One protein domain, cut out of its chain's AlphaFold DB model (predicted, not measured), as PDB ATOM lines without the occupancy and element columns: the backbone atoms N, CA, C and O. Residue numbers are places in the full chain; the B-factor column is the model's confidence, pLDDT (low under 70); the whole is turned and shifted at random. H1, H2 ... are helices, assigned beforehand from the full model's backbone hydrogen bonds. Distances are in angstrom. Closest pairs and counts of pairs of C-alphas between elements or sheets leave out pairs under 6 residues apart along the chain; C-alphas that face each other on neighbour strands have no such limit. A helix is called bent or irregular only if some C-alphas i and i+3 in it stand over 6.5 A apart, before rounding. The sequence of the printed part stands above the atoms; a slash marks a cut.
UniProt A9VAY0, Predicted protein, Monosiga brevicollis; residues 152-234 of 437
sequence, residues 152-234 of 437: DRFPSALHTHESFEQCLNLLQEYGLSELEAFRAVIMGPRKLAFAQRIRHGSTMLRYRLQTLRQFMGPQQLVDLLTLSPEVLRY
ATOM      1  N   ASP A 152     -21.957   7.030  18.290       74.00
ATOM      2  CA  ASP A 152     -21.221   7.069  17.021       74.00
ATOM      3  C   ASP A 152     -21.386   8.431  16.318       74.00
ATOM      4  O   ASP A 152     -20.441   8.961  15.731       74.00
ATOM      5  N   ARG A 153     -22.589   9.022  16.378       67.19
ATOM      6  CA  ARG A 153     -22.898  10.312  15.731       67.19
ATOM      7  C   ARG A 153     -22.507  11.524  16.570       67.19
ATOM      8  O   ARG A 153     -22.080  12.536  16.022       67.19
ATOM      9  N   PHE A 154     -22.694  11.430  17.879       73.12
ATOM     10  CA  PHE A 154     -22.535  12.505  18.852       73.12
ATOM     11  C   PHE A 154     -21.759  11.988  20.062       73.12
ATOM     12  O   PHE A 154     -22.289  11.918  21.171       73.12
ATOM     13  N   PRO A 155     -20.477  11.647  19.889       72.56
ATOM     14  CA  PRO A 155     -19.669  11.167  21.000       72.56
ATOM     15  C   PRO A 155     -19.460  12.256  22.066       72.56
ATOM     16  O   PRO A 155     -19.118  11.937  23.204       72.56
ATOM     17  N   SER A 156     -19.704  13.533  21.732       72.31
ATOM     18  CA  SER A 156     -19.743  14.640  22.691       72.31
ATOM     19  C   SER A 156     -20.885  14.532  23.704       72.31
ATOM     20  O   SER A 156     -20.832  15.211  24.719       72.31
ATOM     21  N   ALA A 157     -21.873  13.654  23.496       73.50
ATOM     22  CA  ALA A 157     -22.924  13.382  24.475       73.50
ATOM     23  C   ALA A 157     -22.388  12.773  25.786       73.50
ATOM     24  O   ALA A 157     -23.048  12.871  26.814       73.50
ATOM     25  N   LEU A 158     -21.191  12.171  25.760       75.94
ATOM     26  CA  LEU A 158     -20.507  11.705  26.972       75.94
ATOM     27  C   LEU A 158     -20.001  12.863  27.839       75.94
ATOM     28  O   LEU A 158     -19.810  12.681  29.036       75.94
ATOM     29  N   HIS A 159     -19.787  14.035  27.238       71.94
ATOM     30  CA  HIS A 159     -19.555  15.279  27.960       71.94
ATOM     31  C   HIS A 159     -20.925  15.846  28.311       71.94
ATOM     32  O   HIS A 159     -21.514  16.629  27.564       71.94
ATOM     33  N   THR A 160     -21.496  15.381  29.415       63.12
ATOM     34  CA  THR A 160     -22.696  15.997  29.982       63.12
ATOM     35  C   THR A 160     -22.351  17.420  30.388       63.12
ATOM     36  O   THR A 160     -21.654  17.663  31.366       63.12
ATOM     37  N   HIS A 161     -22.812  18.379  29.594       67.25
ATOM     38  CA  HIS A 161     -22.715  19.786  29.950       67.25
ATOM     39  C   HIS A 161     -23.824  20.142  30.933       67.25
ATOM     40  O   HIS A 161     -24.904  19.552  30.903       67.25
ATOM     41  N   GLU A 162     -23.596  21.177  31.736       71.88
ATOM     42  CA  GLU A 162     -24.606  21.789  32.605       71.88
ATOM     43  C   GLU A 162     -25.937  22.036  31.866       71.88
ATOM     44  O   GLU A 162     -27.016  21.802  32.399       71.88
ATOM     45  N   SER A 163     -25.870  22.392  30.579       71.69
ATOM     46  CA  SER A 163     -27.039  22.568  29.713       71.69
ATOM     47  C   SER A 163     -27.886  21.302  29.531       71.69
ATOM     48  O   SER A 163     -29.100  21.410  29.367       71.69
ATOM     49  N   PHE A 164     -27.280  20.108  29.530       77.44
ATOM     50  CA  PHE A 164     -28.001  18.835  29.434       77.44
ATOM     51  C   PHE A 164     -28.836  18.596  30.692       77.44
ATOM     52  O   PHE A 164     -30.033  18.335  30.587       77.44
ATOM     53  N   GLU A 165     -28.227  18.760  31.867       79.06
ATOM     54  CA  GLU A 165     -28.918  18.641  33.157       79.06
ATOM     55  C   GLU A 165     -30.011  19.705  33.295       79.06
ATOM     56  O   GLU A 165     -31.128  19.387  33.688       79.06
ATOM     57  N   GLN A 166     -29.755  20.947  32.870       83.25
ATOM     58  CA  GLN A 166     -30.785  21.991  32.829       83.25
ATOM     59  C   GLN A 166     -31.981  21.597  31.947       83.25
ATOM     60  O   GLN A 166     -33.122  21.869  32.309       83.25
ATOM     61  N   CYS A 167     -31.750  20.953  30.798       84.62
ATOM     62  CA  CYS A 167     -32.836  20.492  29.927       84.62
ATOM     63  C   CYS A 167     -33.595  19.300  30.519       84.62
ATOM     64  O   CYS A 167     -34.816  19.238  30.392       84.62
ATOM     65  N   LEU A 168     -32.884  18.378  31.171       86.56
ATOM     66  CA  LEU A 168     -33.479  17.249  31.881       86.56
ATOM     67  C   LEU A 168     -34.382  17.740  33.019       86.56
ATOM     68  O   LEU A 168     -35.554  17.371  33.069       86.56
ATOM     69  N   ASN A 169     -33.857  18.621  33.874       89.12
ATOM     70  CA  ASN A 169     -34.585  19.218  34.992       89.12
ATOM     71  C   ASN A 169     -35.805  19.990  34.493       89.12
ATOM     72  O   ASN A 169     -36.902  19.806  35.007       89.12
ATOM     73  N   LEU A 170     -35.647  20.773  33.423       90.06
ATOM     74  CA  LEU A 170     -36.757  21.496  32.817       90.06
ATOM     75  C   LEU A 170     -37.861  20.552  32.312       90.06
ATOM     76  O   LEU A 170     -39.031  20.857  32.472       90.06
ATOM     77  N   LEU A 171     -37.540  19.406  31.713       91.50
ATOM     78  CA  LEU A 171     -38.570  18.445  31.293       91.50
ATOM     79  C   LEU A 171     -39.262  17.779  32.494       91.50
ATOM     80  O   LEU A 171     -40.471  17.556  32.451       91.50
ATOM     81  N   GLN A 172     -38.525  17.527  33.578       93.06
ATOM     82  CA  GLN A 172     -39.090  17.019  34.832       93.06
ATOM     83  C   GLN A 172     -40.012  18.042  35.513       93.06
ATOM     84  O   GLN A 172     -41.081  17.673  35.992       93.06
ATOM     85  N   GLU A 173     -39.671  19.334  35.475       94.62
ATOM     86  CA  GLU A 173     -40.543  20.431  35.933       94.62
ATOM     87  C   GLU A 173     -41.884  20.471  35.175       94.62
ATOM     88  O   GLU A 173     -42.888  20.957  35.698       94.62
ATOM     89  N   TYR A 174     -41.918  19.946  33.945       92.75
ATOM     90  CA  TYR A 174     -43.130  19.823  33.131       92.75
ATOM     91  C   TYR A 174     -43.877  18.500  33.336       92.75
ATOM     92  O   TYR A 174     -44.906  18.297  32.698       92.75
ATOM     93  N   GLY A 175     -43.418  17.645  34.253       94.56
ATOM     94  CA  GLY A 175     -44.120  16.435  34.680       94.56
ATOM     95  C   GLY A 175     -43.622  15.133  34.054       94.56
ATOM     96  O   GLY A 175     -44.212  14.091  34.325       94.56
ATOM     97  N   LEU A 176     -42.553  15.158  33.250       91.88
ATOM     98  CA  LEU A 176     -41.937  13.925  32.756       91.88
ATOM     99  C   LEU A 176     -41.153  13.235  33.879       91.88
ATOM    100  O   LEU A 176     -40.449  13.887  34.651       91.88
ATOM    101  N   SER A 177     -41.201  11.903  33.937       92.44
ATOM    102  CA  SER A 177     -40.284  11.140  34.795       92.44
ATOM    103  C   SER A 177     -38.823  11.326  34.359       92.44
ATOM    104  O   SER A 177     -38.549  11.720  33.224       92.44
ATOM    105  N   GLU A 178     -37.853  10.997  35.224       88.56
ATOM    106  CA  GLU A 178     -36.423  11.095  34.873       88.56
ATOM    107  C   GLU A 178     -36.104  10.328  33.581       88.56
ATOM    108  O   GLU A 178     -35.373  10.831  32.728       88.56
ATOM    109  N   LEU A 179     -36.712   9.153  33.399       86.44
ATOM    110  CA  LEU A 179     -36.505   8.315  32.224       86.44
ATOM    111  C   LEU A 179     -37.135   8.909  30.957       86.44
ATOM    112  O   LEU A 179     -36.499   8.912  29.903       86.44
ATOM    113  N   GLU A 180     -38.364   9.419  31.048       87.50
ATOM    114  CA  GLU A 180     -39.054  10.055  29.919       87.50
ATOM    115  C   GLU A 180     -38.371  11.358  29.522       87.50
ATOM    116  O   GLU A 180     -38.145  11.582  28.336       87.50
ATOM    117  N   ALA A 181     -37.975  12.185  30.493       87.56
ATOM    118  CA  ALA A 181     -37.205  13.399  30.260       87.56
ATOM    119  C   ALA A 181     -35.886  13.064  29.556       87.56
ATOM    120  O   ALA A 181     -35.544  13.671  28.544       87.56
ATOM    121  N   PHE A 182     -35.175  12.040  30.031       84.31
ATOM    122  CA  PHE A 182     -33.930  11.594  29.419       84.31
ATOM    123  C   PHE A 182     -34.139  11.089  27.983       84.31
ATOM    124  O   PHE A 182     -33.429  11.509  27.062       84.31
ATOM    125  N   ARG A 183     -35.158  10.244  27.767       82.38
ATOM    126  CA  ARG A 183     -35.570   9.797  26.429       82.38
ATOM    127  C   ARG A 183     -35.919  10.993  25.552       82.38
ATOM    128  O   ARG A 183     -35.502  11.018  24.402       82.38
ATOM    129  N   ALA A 184     -36.608  11.998  26.083       83.19
ATOM    130  CA  ALA A 184     -36.987  13.204  25.367       83.19
ATOM    131  C   ALA A 184     -35.814  14.132  25.050       83.19
ATOM    132  O   ALA A 184     -35.850  14.790  24.020       83.19
ATOM    133  N   VAL A 185     -34.742  14.158  25.840       79.56
ATOM    134  CA  VAL A 185     -33.521  14.899  25.476       79.56
ATOM    135  C   VAL A 185     -32.733  14.158  24.394       79.56
ATOM    136  O   VAL A 185     -32.285  14.778  23.430       79.56
ATOM    137  N   ILE A 186     -32.605  12.833  24.514       74.56
ATOM    138  CA  ILE A 186     -31.885  11.987  23.546       74.56
ATOM    139  C   ILE A 186     -32.612  11.899  22.200       74.56
ATOM    140  O   ILE A 186     -32.006  12.037  21.133       74.56
ATOM    141  N   MET A 187     -33.915  11.643  22.252       71.31
ATOM    142  CA  MET A 187     -34.789  11.534  21.089       71.31
ATOM    143  C   MET A 187     -35.311  12.897  20.656       71.31
ATOM    144  O   MET A 187     -35.739  13.044  19.520       71.31
ATOM    145  N   GLY A 188     -35.235  13.913  21.502       64.12
ATOM    146  CA  GLY A 188     -35.424  15.303  21.123       64.12
ATOM    147  C   GLY A 188     -34.270  15.803  20.249       64.12
ATOM    148  O   GLY A 188     -33.493  15.025  19.706       64.12
ATOM    149  N   PRO A 189     -34.189  17.100  19.965       52.03
ATOM    150  CA  PRO A 189     -33.406  17.668  18.867       52.03
ATOM    151  C   PRO A 189     -31.940  17.226  18.820       52.03
ATOM    152  O   PRO A 189     -31.203  17.411  19.782       52.03
ATOM    153  N   ARG A 190     -31.458  16.888  17.605       54.09
ATOM    154  CA  ARG A 190     -30.030  17.022  17.225       54.09
ATOM    155  C   ARG A 190     -29.451  18.363  17.721       54.09
ATOM    156  O   ARG A 190     -28.280  18.439  18.068       54.09
ATOM    157  N   LYS A 191     -30.293  19.406  17.799       44.91
ATOM    158  CA  LYS A 191     -29.971  20.740  18.319       44.91
ATOM    159  C   LYS A 191     -29.690  20.835  19.825       44.91
ATOM    160  O   LYS A 191     -29.026  21.789  20.182       44.91
ATOM    161  N   LEU A 192     -30.099  19.905  20.695       47.41
ATOM    162  CA  LEU A 192     -29.672  19.932  22.110       47.41
ATOM    163  C   LEU A 192     -28.229  19.438  22.269       47.41
ATOM    164  O   LEU A 192     -27.460  20.035  23.014       47.41
ATOM    165  N   ALA A 193     -27.819  18.447  21.471       47.22
ATOM    166  CA  ALA A 193     -26.408  18.079  21.337       47.22
ATOM    167  C   ALA A 193     -25.579  19.203  20.673       47.22
ATOM    168  O   ALA A 193     -24.449  19.461  21.074       47.22
ATOM    169  N   PHE A 194     -26.155  19.934  19.707       43.19
ATOM    170  CA  PHE A 194     -25.552  21.148  19.128       43.19
ATOM    171  C   PHE A 194     -25.719  22.415  19.986       43.19
ATOM    172  O   PHE A 194     -25.078  23.418  19.684       43.19
ATOM    173  N   ALA A 195     -26.505  22.399  21.068       39.00
ATOM    174  CA  ALA A 195     -26.617  23.528  21.995       39.00
ATOM    175  C   ALA A 195     -25.318  23.735  22.794       39.00
ATOM    176  O   ALA A 195     -25.150  24.759  23.438       39.00
ATOM    177  N   GLN A 196     -24.335  22.841  22.645       41.88
ATOM    178  CA  GLN A 196     -22.935  23.125  22.978       41.88
ATOM    179  C   GLN A 196     -22.367  24.334  22.202       41.88
ATOM    180  O   GLN A 196     -21.398  24.939  22.648       41.88
ATOM    181  N   ARG A 197     -22.962  24.717  21.059       41.03
ATOM    182  CA  ARG A 197     -22.586  25.909  20.274       41.03
ATOM    183  C   ARG A 197     -23.488  27.125  20.491       41.03
ATOM    184  O   ARG A 197     -23.115  28.212  20.078       41.03
ATOM    185  N   ILE A 198     -24.644  26.975  21.140       41.75
ATOM    186  CA  ILE A 198     -25.560  28.087  21.423       41.75
ATOM    187  C   ILE A 198     -25.879  28.031  22.910       41.75
ATOM    188  O   ILE A 198     -26.609  27.140  23.338       41.75
ATOM    189  N   ARG A 199     -25.401  29.006  23.690       50.69
ATOM    190  CA  ARG A 199     -25.590  29.146  25.154       50.69
ATOM    191  C   ARG A 199     -27.061  29.114  25.650       50.69
ATOM    192  O   ARG A 199     -27.307  29.301  26.832       50.69
ATOM    193  N   HIS A 200     -28.047  28.874  24.782       60.31
ATOM    194  CA  HIS A 200     -29.485  29.078  25.001       60.31
ATOM    195  C   HIS A 200     -30.357  27.827  24.780       60.31
ATOM    196  O   HIS A 200     -31.570  27.950  24.592       60.31
ATOM    197  N   GLY A 201     -29.781  26.617  24.783       64.88
ATOM    198  CA  GLY A 201     -30.534  25.370  24.566       64.88
ATOM    199  C   GLY A 201     -31.725  25.188  25.519       64.88
ATOM    200  O   GLY A 201     -32.833  24.885  25.072       64.88
ATOM    201  N   SER A 202     -31.520  25.460  26.811       72.69
ATOM    202  CA  SER A 202     -32.566  25.408  27.840       72.69
ATOM    203  C   SER A 202     -33.615  26.511  27.664       72.69
ATOM    204  O   SER A 202     -34.804  26.245  27.822       72.69
ATOM    205  N   THR A 203     -33.225  27.721  27.244       69.88
ATOM    206  CA  THR A 203     -34.155  28.829  26.953       69.88
ATOM    207  C   THR A 203     -35.092  28.500  25.791       69.88
ATOM    208  O   THR A 203     -36.303  28.686  25.908       69.88
ATOM    209  N   MET A 204     -34.568  27.961  24.683       67.75
ATOM    210  CA  MET A 204     -35.413  27.550  23.554       67.75
ATOM    211  C   MET A 204     -36.314  26.367  23.906       67.75
ATOM    212  O   MET A 204     -37.468  26.336  23.475       67.75
ATOM    213  N   LEU A 205     -35.805  25.395  24.672       79.50
ATOM    214  CA  LEU A 205     -36.614  24.280  25.159       79.50
ATOM    215  C   LEU A 205     -37.744  24.788  26.061       79.50
ATOM    216  O   LEU A 205     -38.889  24.391  25.872       79.50
ATOM    217  N   ARG A 206     -37.454  25.727  26.968       82.44
ATOM    218  CA  ARG A 206     -38.453  26.350  27.846       82.44
ATOM    219  C   ARG A 206     -39.524  27.063  27.046       82.44
ATOM    220  O   ARG A 206     -40.695  26.794  27.276       82.44
ATOM    221  N   TYR A 207     -39.133  27.913  26.099       76.44
ATOM    222  CA  TYR A 207     -40.083  28.602  25.231       76.44
ATOM    223  C   TYR A 207     -40.994  27.600  24.512       76.44
ATOM    224  O   TYR A 207     -42.211  27.712  24.594       76.44
ATOM    225  N   ARG A 208     -40.423  26.544  23.913       75.38
ATOM    226  CA  ARG A 208     -41.200  25.475  23.261       75.38
ATOM    227  C   ARG A 208     -42.178  24.811  24.221       75.38
ATOM    228  O   ARG A 208     -43.352  24.708  23.897       75.38
ATOM    229  N   LEU A 209     -41.719  24.370  25.388       85.62
ATOM    230  CA  LEU A 209     -42.568  23.695  26.368       85.62
ATOM    231  C   LEU A 209     -43.682  24.616  26.885       85.62
ATOM    232  O   LEU A 209     -44.821  24.170  26.990       85.62
ATOM    233  N   GLN A 210     -43.386  25.894  27.143       83.62
ATOM    234  CA  GLN A 210     -44.383  26.900  27.525       83.62
ATOM    235  C   GLN A 210     -45.444  27.056  26.444       83.62
ATOM    236  O   GLN A 210     -46.633  26.986  26.747       83.62
ATOM    237  N   THR A 211     -45.015  27.212  25.192       72.88
ATOM    238  CA  THR A 211     -45.915  27.305  24.050       72.88
ATOM    239  C   THR A 211     -46.797  26.064  23.974       72.88
ATOM    240  O   THR A 211     -48.008  26.178  24.099       72.88
ATOM    241  N   LEU A 212     -46.223  24.862  23.880       76.06
ATOM    242  CA  LEU A 212     -47.002  23.624  23.767       76.06
ATOM    243  C   LEU A 212     -47.990  23.455  24.929       76.06
ATOM    244  O   LEU A 212     -49.156  23.133  24.707       76.06
ATOM    245  N   ARG A 213     -47.555  23.755  26.157       84.62
ATOM    246  CA  ARG A 213     -48.398  23.694  27.354       84.62
ATOM    247  C   ARG A 213     -49.591  24.643  27.278       84.62
ATOM    248  O   ARG A 213     -50.664  24.269  27.737       84.62
ATOM    249  N   GLN A 214     -49.422  25.843  26.721       77.56
ATOM    250  CA  GLN A 214     -50.527  26.788  26.525       77.56
ATOM    251  C   GLN A 214     -51.572  26.254  25.534       77.56
ATOM    252  O   GLN A 214     -52.755  26.518  25.722       77.56
ATOM    253  N   PHE A 215     -51.165  25.472  24.526       60.38
ATOM    254  CA  PHE A 215     -52.083  24.957  23.499       60.38
ATOM    255  C   PHE A 215     -52.896  23.740  23.933       60.38
ATOM    256  O   PHE A 215     -54.098  23.694  23.696       60.38
ATOM    257  N   MET A 216     -52.251  22.740  24.530       72.56
ATOM    258  CA  MET A 216     -52.895  21.449  24.826       72.56
ATOM    259  C   MET A 216     -53.146  21.227  26.323       72.56
ATOM    260  O   MET A 216     -53.770  20.251  26.738       72.56
ATOM    261  N   GLY A 217     -52.659  22.141  27.161       83.81
ATOM    262  CA  GLY A 217     -52.635  21.966  28.602       83.81
ATOM    263  C   GLY A 217     -51.480  21.070  29.073       83.81
ATOM    264  O   GLY A 217     -50.755  20.472  28.277       83.81
ATOM    265  N   PRO A 218     -51.273  20.986  30.397       87.31
ATOM    266  CA  PRO A 218     -50.129  20.286  30.978       87.31
ATOM    267  C   PRO A 218     -50.162  18.771  30.737       87.31
ATOM    268  O   PRO A 218     -49.143  18.207  30.362       87.31
ATOM    269  N   GLN A 219     -51.318  18.119  30.900       86.00
ATOM    270  CA  GLN A 219     -51.400  16.656  30.804       86.00
ATOM    271  C   GLN A 219     -51.157  16.153  29.376       86.00
ATOM    272  O   GLN A 219     -50.336  15.268  29.170       86.00
ATOM    273  N   GLN A 220     -51.807  16.767  28.381       79.31
ATOM    274  CA  GLN A 220     -51.637  16.377  26.976       79.31
ATOM    275  C   GLN A 220     -50.206  16.633  26.483       79.31
ATOM    276  O   GLN A 220     -49.725  15.909  25.618       79.31
ATOM    277  N   LEU A 221     -49.511  17.627  27.053       84.00
ATOM    278  CA  LEU A 221     -48.100  17.860  26.764       84.00
ATOM    279  C   LEU A 221     -47.228  16.712  27.269       84.00
ATOM    280  O   LEU A 221     -46.365  16.252  26.527       84.00
ATOM    281  N   VAL A 222     -47.443  16.248  28.501       88.19
ATOM    282  CA  VAL A 222     -46.709  15.092  29.033       88.19
ATOM    283  C   VAL A 222     -46.973  13.868  28.160       88.19
ATOM    284  O   VAL A 222     -46.020  13.268  27.670       88.19
ATOM    285  N   ASP A 223     -48.241  13.577  27.856       77.75
ATOM    286  CA  ASP A 223     -48.619  12.436  27.014       77.75
ATOM    287  C   ASP A 223     -47.959  12.516  25.622       77.75
ATOM    288  O   ASP A 223     -47.385  11.537  25.138       77.75
ATOM    289  N   LEU A 224     -47.964  13.699  24.993       81.12
ATOM    290  CA  LEU A 224     -47.303  13.942  23.710       81.12
ATOM    291  C   LEU A 224     -45.794  13.698  23.790       81.12
ATOM    292  O   LEU A 224     -45.232  13.079  22.890       81.12
ATOM    293  N   LEU A 225     -45.126  14.204  24.826       83.75
ATOM    294  CA  LEU A 225     -43.674  14.081  24.963       83.75
ATOM    295  C   LEU A 225     -43.242  12.657  25.327       83.75
ATOM    296  O   LEU A 225     -42.162  12.233  24.912       83.75
ATOM    297  N   THR A 226     -44.085  11.911  26.038       82.81
ATOM    298  CA  THR A 226     -43.876  10.488  26.323       82.81
ATOM    299  C   THR A 226     -44.039   9.633  25.061       82.81
ATOM    300  O   THR A 226     -43.239   8.718  24.830       82.81
ATOM    301  N   LEU A 227     -45.038   9.936  24.223       75.81
ATOM    302  CA  LEU A 227     -45.326   9.191  22.990       75.81
ATOM    303  C   LEU A 227     -44.382   9.560  21.836       75.81
ATOM    304  O   LEU A 227     -43.825   8.672  21.192       75.81
ATOM    305  N   SER A 228     -44.175  10.857  21.609       78.19
ATOM    306  CA  SER A 228     -43.436  11.428  20.475       78.19
ATOM    307  C   SER A 228     -42.444  12.513  20.931       78.19
ATOM    308  O   SER A 228     -42.585  13.694  20.585       78.19
ATOM    309  N   PRO A 229     -41.377  12.150  21.667       78.81
ATOM    310  CA  PRO A 229     -40.343  13.096  22.092       78.81
ATOM    311  C   PRO A 229     -39.657  13.822  20.923       78.81
ATOM    312  O   PRO A 229     -39.137  14.932  21.080       78.81
ATOM    313  N   GLU A 230     -39.680  13.242  19.720       73.50
ATOM    314  CA  GLU A 230     -39.157  13.872  18.512       73.50
ATOM    315  C   GLU A 230     -39.892  15.161  18.125       73.50
ATOM    316  O   GLU A 230     -39.373  15.937  17.321       73.50
ATOM    317  N   VAL A 231     -41.065  15.437  18.700       70.19
ATOM    318  CA  VAL A 231     -41.776  16.703  18.495       70.19
ATOM    319  C   VAL A 231     -40.925  17.906  18.915       70.19
ATOM    320  O   VAL A 231     -40.967  18.959  18.273       70.19
ATOM    321  N   LEU A 232     -40.062  17.719  19.922       75.44
ATOM    322  CA  LEU A 232     -39.115  18.730  20.377       75.44
ATOM    323  C   LEU A 232     -38.038  19.027  19.329       75.44
ATOM    324  O   LEU A 232     -37.354  20.040  19.457       75.44
ATOM    325  N   ARG A 233     -37.849  18.174  18.305       68.69
ATOM    326  CA  ARG A 233     -36.828  18.369  17.257       68.69
ATOM    327  C   ARG A 233     -37.162  19.522  16.325       68.69
ATOM    328  O   ARG A 233     -36.250  20.156  15.791       68.69
ATOM    329  N   TYR A 234     -38.443  19.779  16.111       59.56
ATOM    330  CA  TYR A 234     -38.884  20.663  15.048       59.56
ATOM    331  C   TYR A 234     -38.992  22.122  15.511       59.56
ATOM    332  O   TYR A 234     -39.114  22.380  16.707       59.56
TER     333      TYR A 234
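Overview. This is residues 152 to 234 of the 437 residues of the protein "Predicted protein" of Monosiga brevicollis (UniProt A9VAY0). What shape do these coordinates make? H2 and H5a, the first arm of the bent helix H5, run side by side along the length of an elongated helical body, while H3 crosses H2 steeply and reaches from it to the short H6. H5 folds back at residues 216 and 217, and its second arm H5b packs on H3; H1 and H4 lie near each other at the opposite end of the body. What is it built of? The printed part has 83 residues with six named helices, in the order H1, H2, H3, H4, H5, H6, and no named strand; the class is all helix, and the helices' packing is mostly crossed. How large is it? It is compact, with a radius of gyration of the C-alphas of 12.0 A, and its C-alphas span 34 by 22 by 20 A.

Along the chain. Which helices come before residue 190? H1 is residues 155 to 158, 6.1 A from first to last C-alpha, and begins with C-alpha 155 at (-19.669, 11.167, 21.000). H2 is residues 162 to 173, 16.3 A, and H3 is residues 178 to 187, 13.9 A. Which come from residue 190 on? H4 is residues 190 to 196, 11.0 A. H5, residues 201 to 227, was assigned as one helix by its hydrogen bonds but is bent: C-alphas 215 and 218 are 9.0 A apart. Its arms are H5a, residues 201 to 215, 21.6 A, with C-alpha 215 at (-52.083, 24.957, 23.499), and H5b, residues 218 to 227, 14.5 A. Which is the last? H6 is residues 229 to 233, 8.0 A, and ends with C-alpha 233 at (-36.828, 18.369, 17.257).

Arrangement. What is near H1? H1 is close to H4 but not clearly touching it; their closest C-alphas, of Ala 157 and Ala 193, are 6.6 A apart. What does H2 touch? H2 touches H3 at a steep tilt of 57 degrees, opposite ways, closest at the C-alphas of Leu 171 and Ala 181, 5.3 A apart. It touches residues 201 to 206 of H5a at a shallow tilt of 17 degrees, the same way, closest at the C-alphas of Cys 167 and Ser 202, 5.3 A apart. With residues 163 to 164 alone it only just touches H4, with 3 pairs of C-alphas within 8 A, closest at Phe 164 and Leu 192, 7.6 A. How do the later helices sit? H3 touches H5b at a steep tilt of 61 degrees, closest at the C-alphas of Glu 180 and Thr 226, 6.0 A apart, and touches H6, closest at those of Ala 184 and Pro 229, 4.7 A apart. H4 and H5a only just touch, with 3 pairs of C-alphas within 8 A, and only at the corner; H3 and H5a are apart. Are the backbones in helix form? In H2, H3, H5a and H5b every O i to N i+4 pair is within hydrogen-bond range, in H4 2 of 3; H1 is too short for such a pair. In H6 0 of 1 is within range, beside 2 of 2 O i to N i+3 pairs.

Size, cuts and confidence. How far does it reach? The two C-alphas farthest apart, of Asp 152 and Gly 217, are 36.6 A apart. Is there a cut or a long link? The printed part has no cut from 152 to 234, and the five links between the named helices are tight. Where is confidence low? The mean pLDDT of the printed part is 74.3, and 22 residues are under 70, among them residues 188 to 201; H4 has a mean of 45.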